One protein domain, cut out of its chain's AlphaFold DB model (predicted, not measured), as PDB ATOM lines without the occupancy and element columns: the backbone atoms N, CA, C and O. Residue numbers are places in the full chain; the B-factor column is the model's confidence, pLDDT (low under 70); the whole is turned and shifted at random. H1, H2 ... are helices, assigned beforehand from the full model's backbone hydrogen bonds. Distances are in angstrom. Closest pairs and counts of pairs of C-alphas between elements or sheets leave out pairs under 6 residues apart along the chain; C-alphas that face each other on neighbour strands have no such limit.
ATOM      1  N   GLY A 162     212.589 116.928 223.918       95.31
ATOM      2  CA  GLY A 162     211.438 117.215 223.059       95.31
ATOM      3  C   GLY A 162     211.061 116.066 222.111       95.31
ATOM      4  O   GLY A 162     210.159 116.227 221.289       95.31
ATOM      5  N   VAL A 163     211.726 114.909 222.201       95.62
ATOM      6  CA  VAL A 163     211.441 113.728 221.377       95.62
ATOM      7  C   VAL A 163     210.429 112.852 222.102       95.62
ATOM      8  O   VAL A 163     210.656 112.454 223.243       95.62
ATOM      9  N   GLU A 164     209.330 112.484 221.443       96.62
ATOM     10  CA  GLU A 164     208.335 111.572 222.015       96.62
ATOM     11  C   GLU A 164     208.835 110.115 221.986       96.62
ATOM     12  O   GLU A 164     208.646 109.378 221.022       96.62
ATOM     13  N   ILE A 165     209.483 109.674 223.067       97.19
ATOM     14  CA  ILE A 165     210.153 108.360 223.138       97.19
ATOM     15  C   ILE A 165     209.152 107.194 223.161       97.19
ATOM     16  O   ILE A 165     209.472 106.075 222.744       97.19
ATOM     17  N   GLY A 166     207.950 107.422 223.694       95.62
ATOM     18  CA  GLY A 166     207.024 106.354 224.062       95.62
ATOM     19  C   GLY A 166     207.599 105.472 225.172       95.62
ATOM     20  O   GLY A 166     208.207 105.939 226.129       95.62
ATOM     21  N   SER A 167     207.418 104.165 225.057       93.94
ATOM     22  CA  SER A 167     207.866 103.182 226.041       93.94
ATOM     23  C   SER A 167     209.365 102.887 225.977       93.94
ATOM     24  O   SER A 167     209.886 102.238 226.882       93.94
ATOM     25  N   GLY A 168     210.075 103.296 224.928       95.00
ATOM     26  CA  GLY A 168     211.463 102.915 224.654       95.00
ATOM     27  C   GLY A 168     211.629 101.473 224.152       95.00
ATOM     28  O   GLY A 168     212.758 101.044 223.909       95.00
ATOM     29  N   TYR A 169     210.541 100.708 223.990       93.19
ATOM     30  CA  TYR A 169     210.578  99.354 223.434       93.19
ATOM     31  C   TYR A 169     210.407  99.371 221.910       93.19
ATOM     32  O   TYR A 169     209.588 100.112 221.386       93.19
ATOM     33  N   PRO A 170     211.102  98.491 221.175       89.69
ATOM     34  CA  PRO A 170     211.083  98.476 219.707       89.69
ATOM     35  C   PRO A 170     209.712  98.134 219.096       89.69
ATOM     36  O   PRO A 170     209.481  98.402 217.920       89.69
ATOM     37  N   GLY A 171     208.808  97.530 219.876       90.31
ATOM     38  CA  GLY A 171     207.432  97.254 219.455       90.31
ATOM     39  C   GLY A 171     206.490  98.458 219.552       90.31
ATOM     40  O   GLY A 171     205.364  98.373 219.078       90.31
ATOM     41  N   ASP A 172     206.923  99.559 220.163       93.88
ATOM     42  CA  ASP A 172     206.127 100.774 220.295       93.88
ATOM     43  C   ASP A 172     206.356 101.700 219.087       93.88
ATOM     44  O   ASP A 172     207.501 102.096 218.835       93.88
ATOM     45  N   PRO A 173     205.297 102.071 218.341       94.25
ATOM     46  CA  PRO A 173     205.402 102.985 217.208       94.25
ATOM     47  C   PRO A 173     206.107 104.307 217.537       94.25
ATOM     48  O   PRO A 173     206.927 104.758 216.740       94.25
ATOM     49  N   LYS A 174     205.862 104.884 218.722       96.12
ATOM     50  CA  LYS A 174     206.495 106.144 219.150       96.12
ATOM     51  C   LYS A 174     207.999 105.975 219.334       96.12
ATOM     52  O   LYS A 174     208.780 106.812 218.908       96.12
ATOM     53  N   THR A 175     208.425 104.833 219.872       95.62
ATOM     54  CA  THR A 175     209.852 104.519 220.019       95.62
ATOM     55  C   THR A 175     210.536 104.332 218.673       95.62
ATOM     56  O   THR A 175     211.664 104.789 218.490       95.62
ATOM     57  N   ARG A 176     209.875 103.666 217.722       93.44
ATOM     58  CA  ARG A 176     210.412 103.511 216.362       93.44
ATOM     59  C   ARG A 176     210.602 104.876 215.706       93.44
ATOM     60  O   ARG A 176     211.650 105.106 215.111       93.44
ATOM     61  N   GLU A 177     209.632 105.773 215.865       94.06
ATOM     62  CA  GLU A 177     209.728 107.133 215.339       94.06
ATOM     63  C   GLU A 177     210.820 107.956 216.028       94.06
ATOM     64  O   GLU A 177     211.658 108.538 215.345       94.06
ATOM     65  N   ALA A 178     210.914 107.903 217.358       94.88
ATOM     66  CA  ALA A 178     212.000 108.538 218.099       94.88
ATOM     67  C   ALA A 178     213.379 108.094 217.580       94.88
ATOM     68  O   ALA A 178     214.242 108.928 217.320       94.88
ATOM     69  N   ILE A 179     213.583 106.791 217.348       93.31
ATOM     70  CA  ILE A 179     214.832 106.281 216.762       93.31
ATOM     71  C   ILE A 179     215.065 106.842 215.351       93.31
ATOM     72  O   ILE A 179     216.191 107.242 215.058       93.31
ATOM     73  N   ARG A 180     214.042 106.929 214.487       91.00
ATOM     74  CA  ARG A 180     214.188 107.562 213.160       91.00
ATOM     75  C   ARG A 180     214.632 109.015 213.274       91.00
ATOM     76  O   ARG A 180     215.587 109.400 212.603       91.00
ATOM     77  N   MET A 181     213.992 109.799 214.139       91.56
ATOM     78  CA  MET A 181     214.352 111.198 214.375       91.56
ATOM     79  C   MET A 181     215.806 111.330 214.845       91.56
ATOM     80  O   MET A 181     216.561 112.129 214.294       91.56
ATOM     81  N   ILE A 182     216.234 110.493 215.798       91.19
ATOM     82  CA  ILE A 182     217.616 110.458 216.305       91.19
ATOM     83  C   ILE A 182     218.614 110.165 215.173       91.19
ATOM     84  O   ILE A 182     219.668 110.798 215.088       91.19
ATOM     85  N   LEU A 183     218.295 109.227 214.276       87.25
ATOM     86  CA  LEU A 183     219.148 108.895 213.127       87.25
ATOM     87  C   LEU A 183     219.202 110.014 212.086       87.25
ATOM     88  O   LEU A 183     220.257 110.231 211.493       87.25
ATOM     89  N   LYS A 184     218.091 110.736 211.899       88.12
ATOM     90  CA  LYS A 184     217.990 111.915 211.026       88.12
ATOM     91  C   LYS A 184     218.612 113.178 211.646       88.12
ATOM     92  O   LYS A 184     218.634 114.216 210.997       88.12
ATOM     93  N   GLY A 185     219.174 113.081 212.855       86.69
ATOM     94  CA  GLY A 185     219.967 114.142 213.480       86.69
ATOM     95  C   GLY A 185     219.243 114.955 214.551       86.69
ATOM     96  O   GLY A 185     219.739 116.020 214.907       86.69
ATOM     97  N   ALA A 186     218.107 114.481 215.074       89.44
ATOM     98  CA  ALA A 186     217.476 115.106 216.234       89.44
ATOM     99  C   ALA A 186     218.452 115.181 217.421       89.44
ATOM    100  O   ALA A 186     219.240 114.258 217.660       89.44
ATOM    101  N   GLU A 187     218.385 116.282 218.167       90.69
ATOM    102  CA  GLU A 187     219.196 116.484 219.361       90.69
ATOM    103  C   GLU A 187     218.743 115.513 220.459       90.69
ATOM    104  O   GLU A 187     217.684 115.658 221.064       90.69
ATOM    105  N   PHE A 188     219.534 114.461 220.670       94.62
ATOM    106  CA  PHE A 188     219.234 113.408 221.631       94.62
ATOM    107  C   PHE A 188     220.530 112.841 222.227       94.62
ATOM    108  O   PHE A 188     221.462 112.533 221.469       94.62
ATOM    109  N   PRO A 189     220.612 112.639 223.556       93.88
ATOM    110  CA  PRO A 189     221.773 112.033 224.197       93.88
ATOM    111  C   PRO A 189     222.017 110.615 223.666       93.88
ATOM    112  O   PRO A 189     221.273 109.673 223.947       93.88
ATOM    113  N   ARG A 190     223.064 110.437 222.853       90.31
ATOM    114  CA  ARG A 190     223.346 109.139 222.213       90.31
ATOM    115  C   ARG A 190     223.686 108.039 223.210       90.31
ATOM    116  O   ARG A 190     223.508 106.866 222.896       90.31
ATOM    117  N   ASP A 191     224.168 108.408 224.387       93.25
ATOM    118  CA  ASP A 191     224.435 107.515 225.508       93.25
ATOM    119  C   ASP A 191     223.162 107.021 226.211       93.25
ATOM    120  O   ASP A 191     223.251 106.121 227.042       93.25
ATOM    121  N   GLN A 192     221.984 107.541 225.845       96.69
ATOM    122  CA  GLN A 192     220.687 107.031 226.289       96.69
ATOM    123  C   GLN A 192     220.102 105.951 225.361       96.69
ATOM    124  O   GLN A 192     219.065 105.357 225.662       96.69
ATOM    125  N   VAL A 193     220.767 105.654 224.245       95.81
ATOM    126  CA  VAL A 193     220.385 104.592 223.305       95.81
ATOM    127  C   VAL A 193     221.290 103.372 223.509       95.81
ATOM    128  O   VAL A 193     222.498 103.508 223.688       95.81
ATOM    129  N   ARG A 194     220.713 102.165 223.472       95.81
ATOM    130  CA  ARG A 194     221.431 100.886 223.628       95.81
ATOM    131  C   ARG A 194     221.858 100.336 222.273       95.81
ATOM    132  O   ARG A 194     221.123  99.579 221.633       95.81
ATOM    133  N   TRP A 195     223.043 100.722 221.819       92.31
ATOM    134  CA  TRP A 195     223.554 100.438 220.478       92.31
ATOM    135  C   TRP A 195     223.997  98.989 220.271       92.31
ATOM    136  O   TRP A 195     224.160  98.555 219.132       92.31
ATOM    137  N   LYS A 196     224.219  98.221 221.343       90.94
ATOM    138  CA  LYS A 196     224.673  96.822 221.250       90.94
ATOM    139  C   LYS A 196     223.529  95.812 221.246       90.94
ATOM    140  O   LYS A 196     223.775  94.617 221.094       90.94
ATOM    141  N   TRP A 197     222.279  96.260 221.373       84.69
ATOM    142  CA  TRP A 197     221.121  95.371 221.332       84.69
ATOM    143  C   TRP A 197     220.895  94.858 219.910       84.69
ATOM    144  O   TRP A 197     220.717  95.634 218.979       84.69
ATOM    145  N   ALA A 198     220.753  93.544 219.735       82.50
ATOM    146  CA  ALA A 198     220.367  92.984 218.434       82.50
ATOM    147  C   ALA A 198     219.057  93.597 217.897       82.50
ATOM    148  O   ALA A 198     218.831  93.666 216.692       82.50
ATOM    149  N   THR A 199     218.179  94.060 218.790       79.75
ATOM    150  CA  THR A 199     216.918  94.682 218.394       79.75
ATOM    151  C   THR A 199     217.078  96.087 217.832       79.75
ATOM    152  O   THR A 199     216.285  96.441 216.965       79.75
ATOM    153  N   ILE A 200     218.091  96.860 218.246       82.06
ATOM    154  CA  ILE A 200     218.333  98.142 217.582       82.06
ATOM    155  C   ILE A 200     218.896  97.915 216.184       82.06
ATOM    156  O   ILE A 200     218.409  98.533 215.255       82.06
ATOM    157  N   ASN A 201     219.804  96.951 215.994       82.56
ATOM    158  CA  ASN A 201     220.339  96.631 214.664       82.56
ATOM    159  C   ASN A 201     219.231  96.262 213.668       82.56
ATOM    160  O   ASN A 201     219.180  96.830 212.584       82.56
ATOM    161  N   ARG A 202     218.289  95.399 214.073       82.25
ATOM    162  CA  ARG A 202     217.115  95.059 213.252       82.25
ATOM    163  C   ARG A 202     216.249  96.279 212.939       82.25
ATOM    164  O   ARG A 202     215.840  96.466 211.802       82.25
ATOM    165  N   LEU A 203     216.009  97.136 213.932       80.00
ATOM    166  CA  LEU A 203     215.256  98.372 213.723       80.00
ATOM    167  C   LEU A 203     215.974  99.316 212.741       80.00
ATOM    168  O   LEU A 203     215.321  99.926 211.903       80.00
ATOM    169  N   LEU A 204     217.305  99.413 212.807       81.81
ATOM    170  CA  LEU A 204     218.108 100.203 211.868       81.81
ATOM    171  C   LEU A 204     218.044  99.643 210.443       81.81
ATOM    172  O   LEU A 204     217.964 100.421 209.495       81.81
ATOM    173  N   GLU A 205     218.078  98.320 210.283       84.06
ATOM    174  CA  GLU A 205     217.916  97.649 208.988       84.06
ATOM    175  C   GLU A 205     216.525  97.910 208.392       84.06
ATOM    176  O   GLU A 205     216.431  98.297 207.229       84.06
ATOM    177  N   GLU A 206     215.463  97.789 209.194       80.31
ATOM    178  CA  GLU A 206     214.084  98.095 208.783       80.31
ATOM    179  C   GLU A 206     213.920  99.564 208.361       80.31
ATOM    180  O   GLU A 206     213.302  99.852 207.338       80.31
ATOM    181  N   ILE A 207     214.485 100.503 209.127       74.81
ATOM    182  CA  ILE A 207     214.409 101.937 208.809       74.81
ATOM    183  C   ILE A 207     215.133 102.237 207.491       74.81
ATOM    184  O   ILE A 207     214.566 102.897 206.627       74.81
ATOM    185  N   ARG A 208     216.350 101.708 207.307       75.31
ATOM    186  CA  ARG A 208     217.124 101.900 206.068       75.31
ATOM    187  C   ARG A 208     216.448 101.271 204.851       75.31
ATOM    188  O   ARG A 208     216.508 101.847 203.770       75.31
ATOM    189  N   GLY A 209     215.833 100.100 205.021       73.38
ATOM    190  CA  GLY A 209     215.088  99.426 203.959       73.38
ATOM    191  C   GLY A 209     213.884 100.242 203.483       73.38
ATOM    192  O   GLY A 209     213.677 100.353 202.279       73.38
ATOM    193  N   ASN A 210     213.150 100.862 204.411       62.59
ATOM    194  CA  ASN A 210     211.990 101.695 204.084       62.59
ATOM    195  C   ASN A 210     212.370 103.058 203.483       62.59
ATOM    196  O   ASN A 210     211.714 103.503 202.544       62.59
ATOM    197  N   ASP A 211     213.437 103.701 203.975       59.75
ATOM    198  CA  ASP A 211     213.914 104.961 203.389       59.75
ATOM    199  C   ASP A 211     214.319 104.741 201.912       59.75
ATOM    200  O   ASP A 211     214.042 105.587 201.073       59.75
ATOM    201  N   LEU A 212     214.901 103.588 201.547       53.00
ATOM    202  CA  LEU A 212     215.245 103.262 200.151       53.00
ATOM    203  C   LEU A 212     214.024 103.057 199.239       53.00
ATOM    204  O   LEU A 212     214.118 103.339 198.046       53.00
ATOM    205  N   THR A 213     212.899 102.570 199.768       52.25
ATOM    206  CA  THR A 213     211.656 102.423 198.994       52.25
ATOM    207  C   THR A 213     210.933 103.753 198.785       52.25
ATOM    208  O   THR A 213     210.376 103.956 197.717       52.25
ATOM    209  N   GLU A 214     211.010 104.693 199.735       49.84
ATOM    210  CA  GLU A 214     210.404 106.032 199.599       49.84
ATOM    211  C   GLU A 214     211.108 106.928 198.554       49.84
ATOM    212  O   GLU A 214     210.547 107.938 198.147       49.84
ATOM    213  N   PHE A 215     212.313 106.568 198.088       40.16
ATOM    214  CA  PHE A 215     213.009 107.252 196.981       40.16
ATOM    215  C   PHE A 215     212.756 106.625 195.596       40.16
ATOM    216  O   PHE A 215     213.306 107.113 194.606       40.16
ATOM    217  N   LEU A 216     211.991 105.530 195.517       39.66
ATOM    218  CA  LEU A 216     211.727 104.788 194.276       39.66
ATOM    219  C   LEU A 216     210.271 104.884 193.780       39.66
ATOM    220  O   LEU A 216     209.990 104.343 192.710       39.66
TER     221      LEU A 216
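Overview. This is residues 162 to 216 of the 217 residues of the protein "Ribonuclease" of Korarchaeum cryptofilum (strain OPF8) (UniProt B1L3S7). A long helix, H2, is set crosswise to a short one, H1, and loops before and after H1 wrap partly round H1 on the side away from H2, making a small head. The last part of H2 and the residues after it, 209 to 216, stick out from this body as an arm. The printed part has 55 residues with two named helices, H1 then H2 along the chain, and no named strand; the class is all helix, and the named helices hold 28 of the residues. The whole is compact, with a radius of gyration of the C-alphas of 11.2 A, and spans 33 by 24 by 18 A.

Arrangement. H2, residues 198 to 214, and H1, residues 173 to 183, are close but not clearly touching, with 2 pairs of C-alphas within 8 A. Their closest C-alphas, those of Arg 180 and Ile 207, are 7.1 A apart. The two centres are 11.1 A apart. Their lines are about perpendicular, at 79 degrees. In H1 and H2 every pair of O i and N i+4 is within hydrogen-bond range.

Along the chain. H2 runs from Ala 198, with its C-alpha at (220.367, 92.984, 218.434), to Glu 214, with its C-alpha at (210.404, 106.032, 199.599), 25.0 A from first to last C-alpha. H1 begins at Pro 173, with its C-alpha at (205.402, 102.985, 217.208), and ends at Leu 183, 15.5 A from first to last C-alpha.

Size, cuts and confidence. The C-alphas of Asp 191 and Leu 216, the two farthest apart, are 33.8 A apart. The printed part has no cut. The link from H1 to H2, residues 184 to 197, is long. Without residues 209 to 216, which stand free, the body spans 25 by 18 by 18 A. The mean pLDDT of the printed part is 84.7, and residues 210 to 216 are under 70.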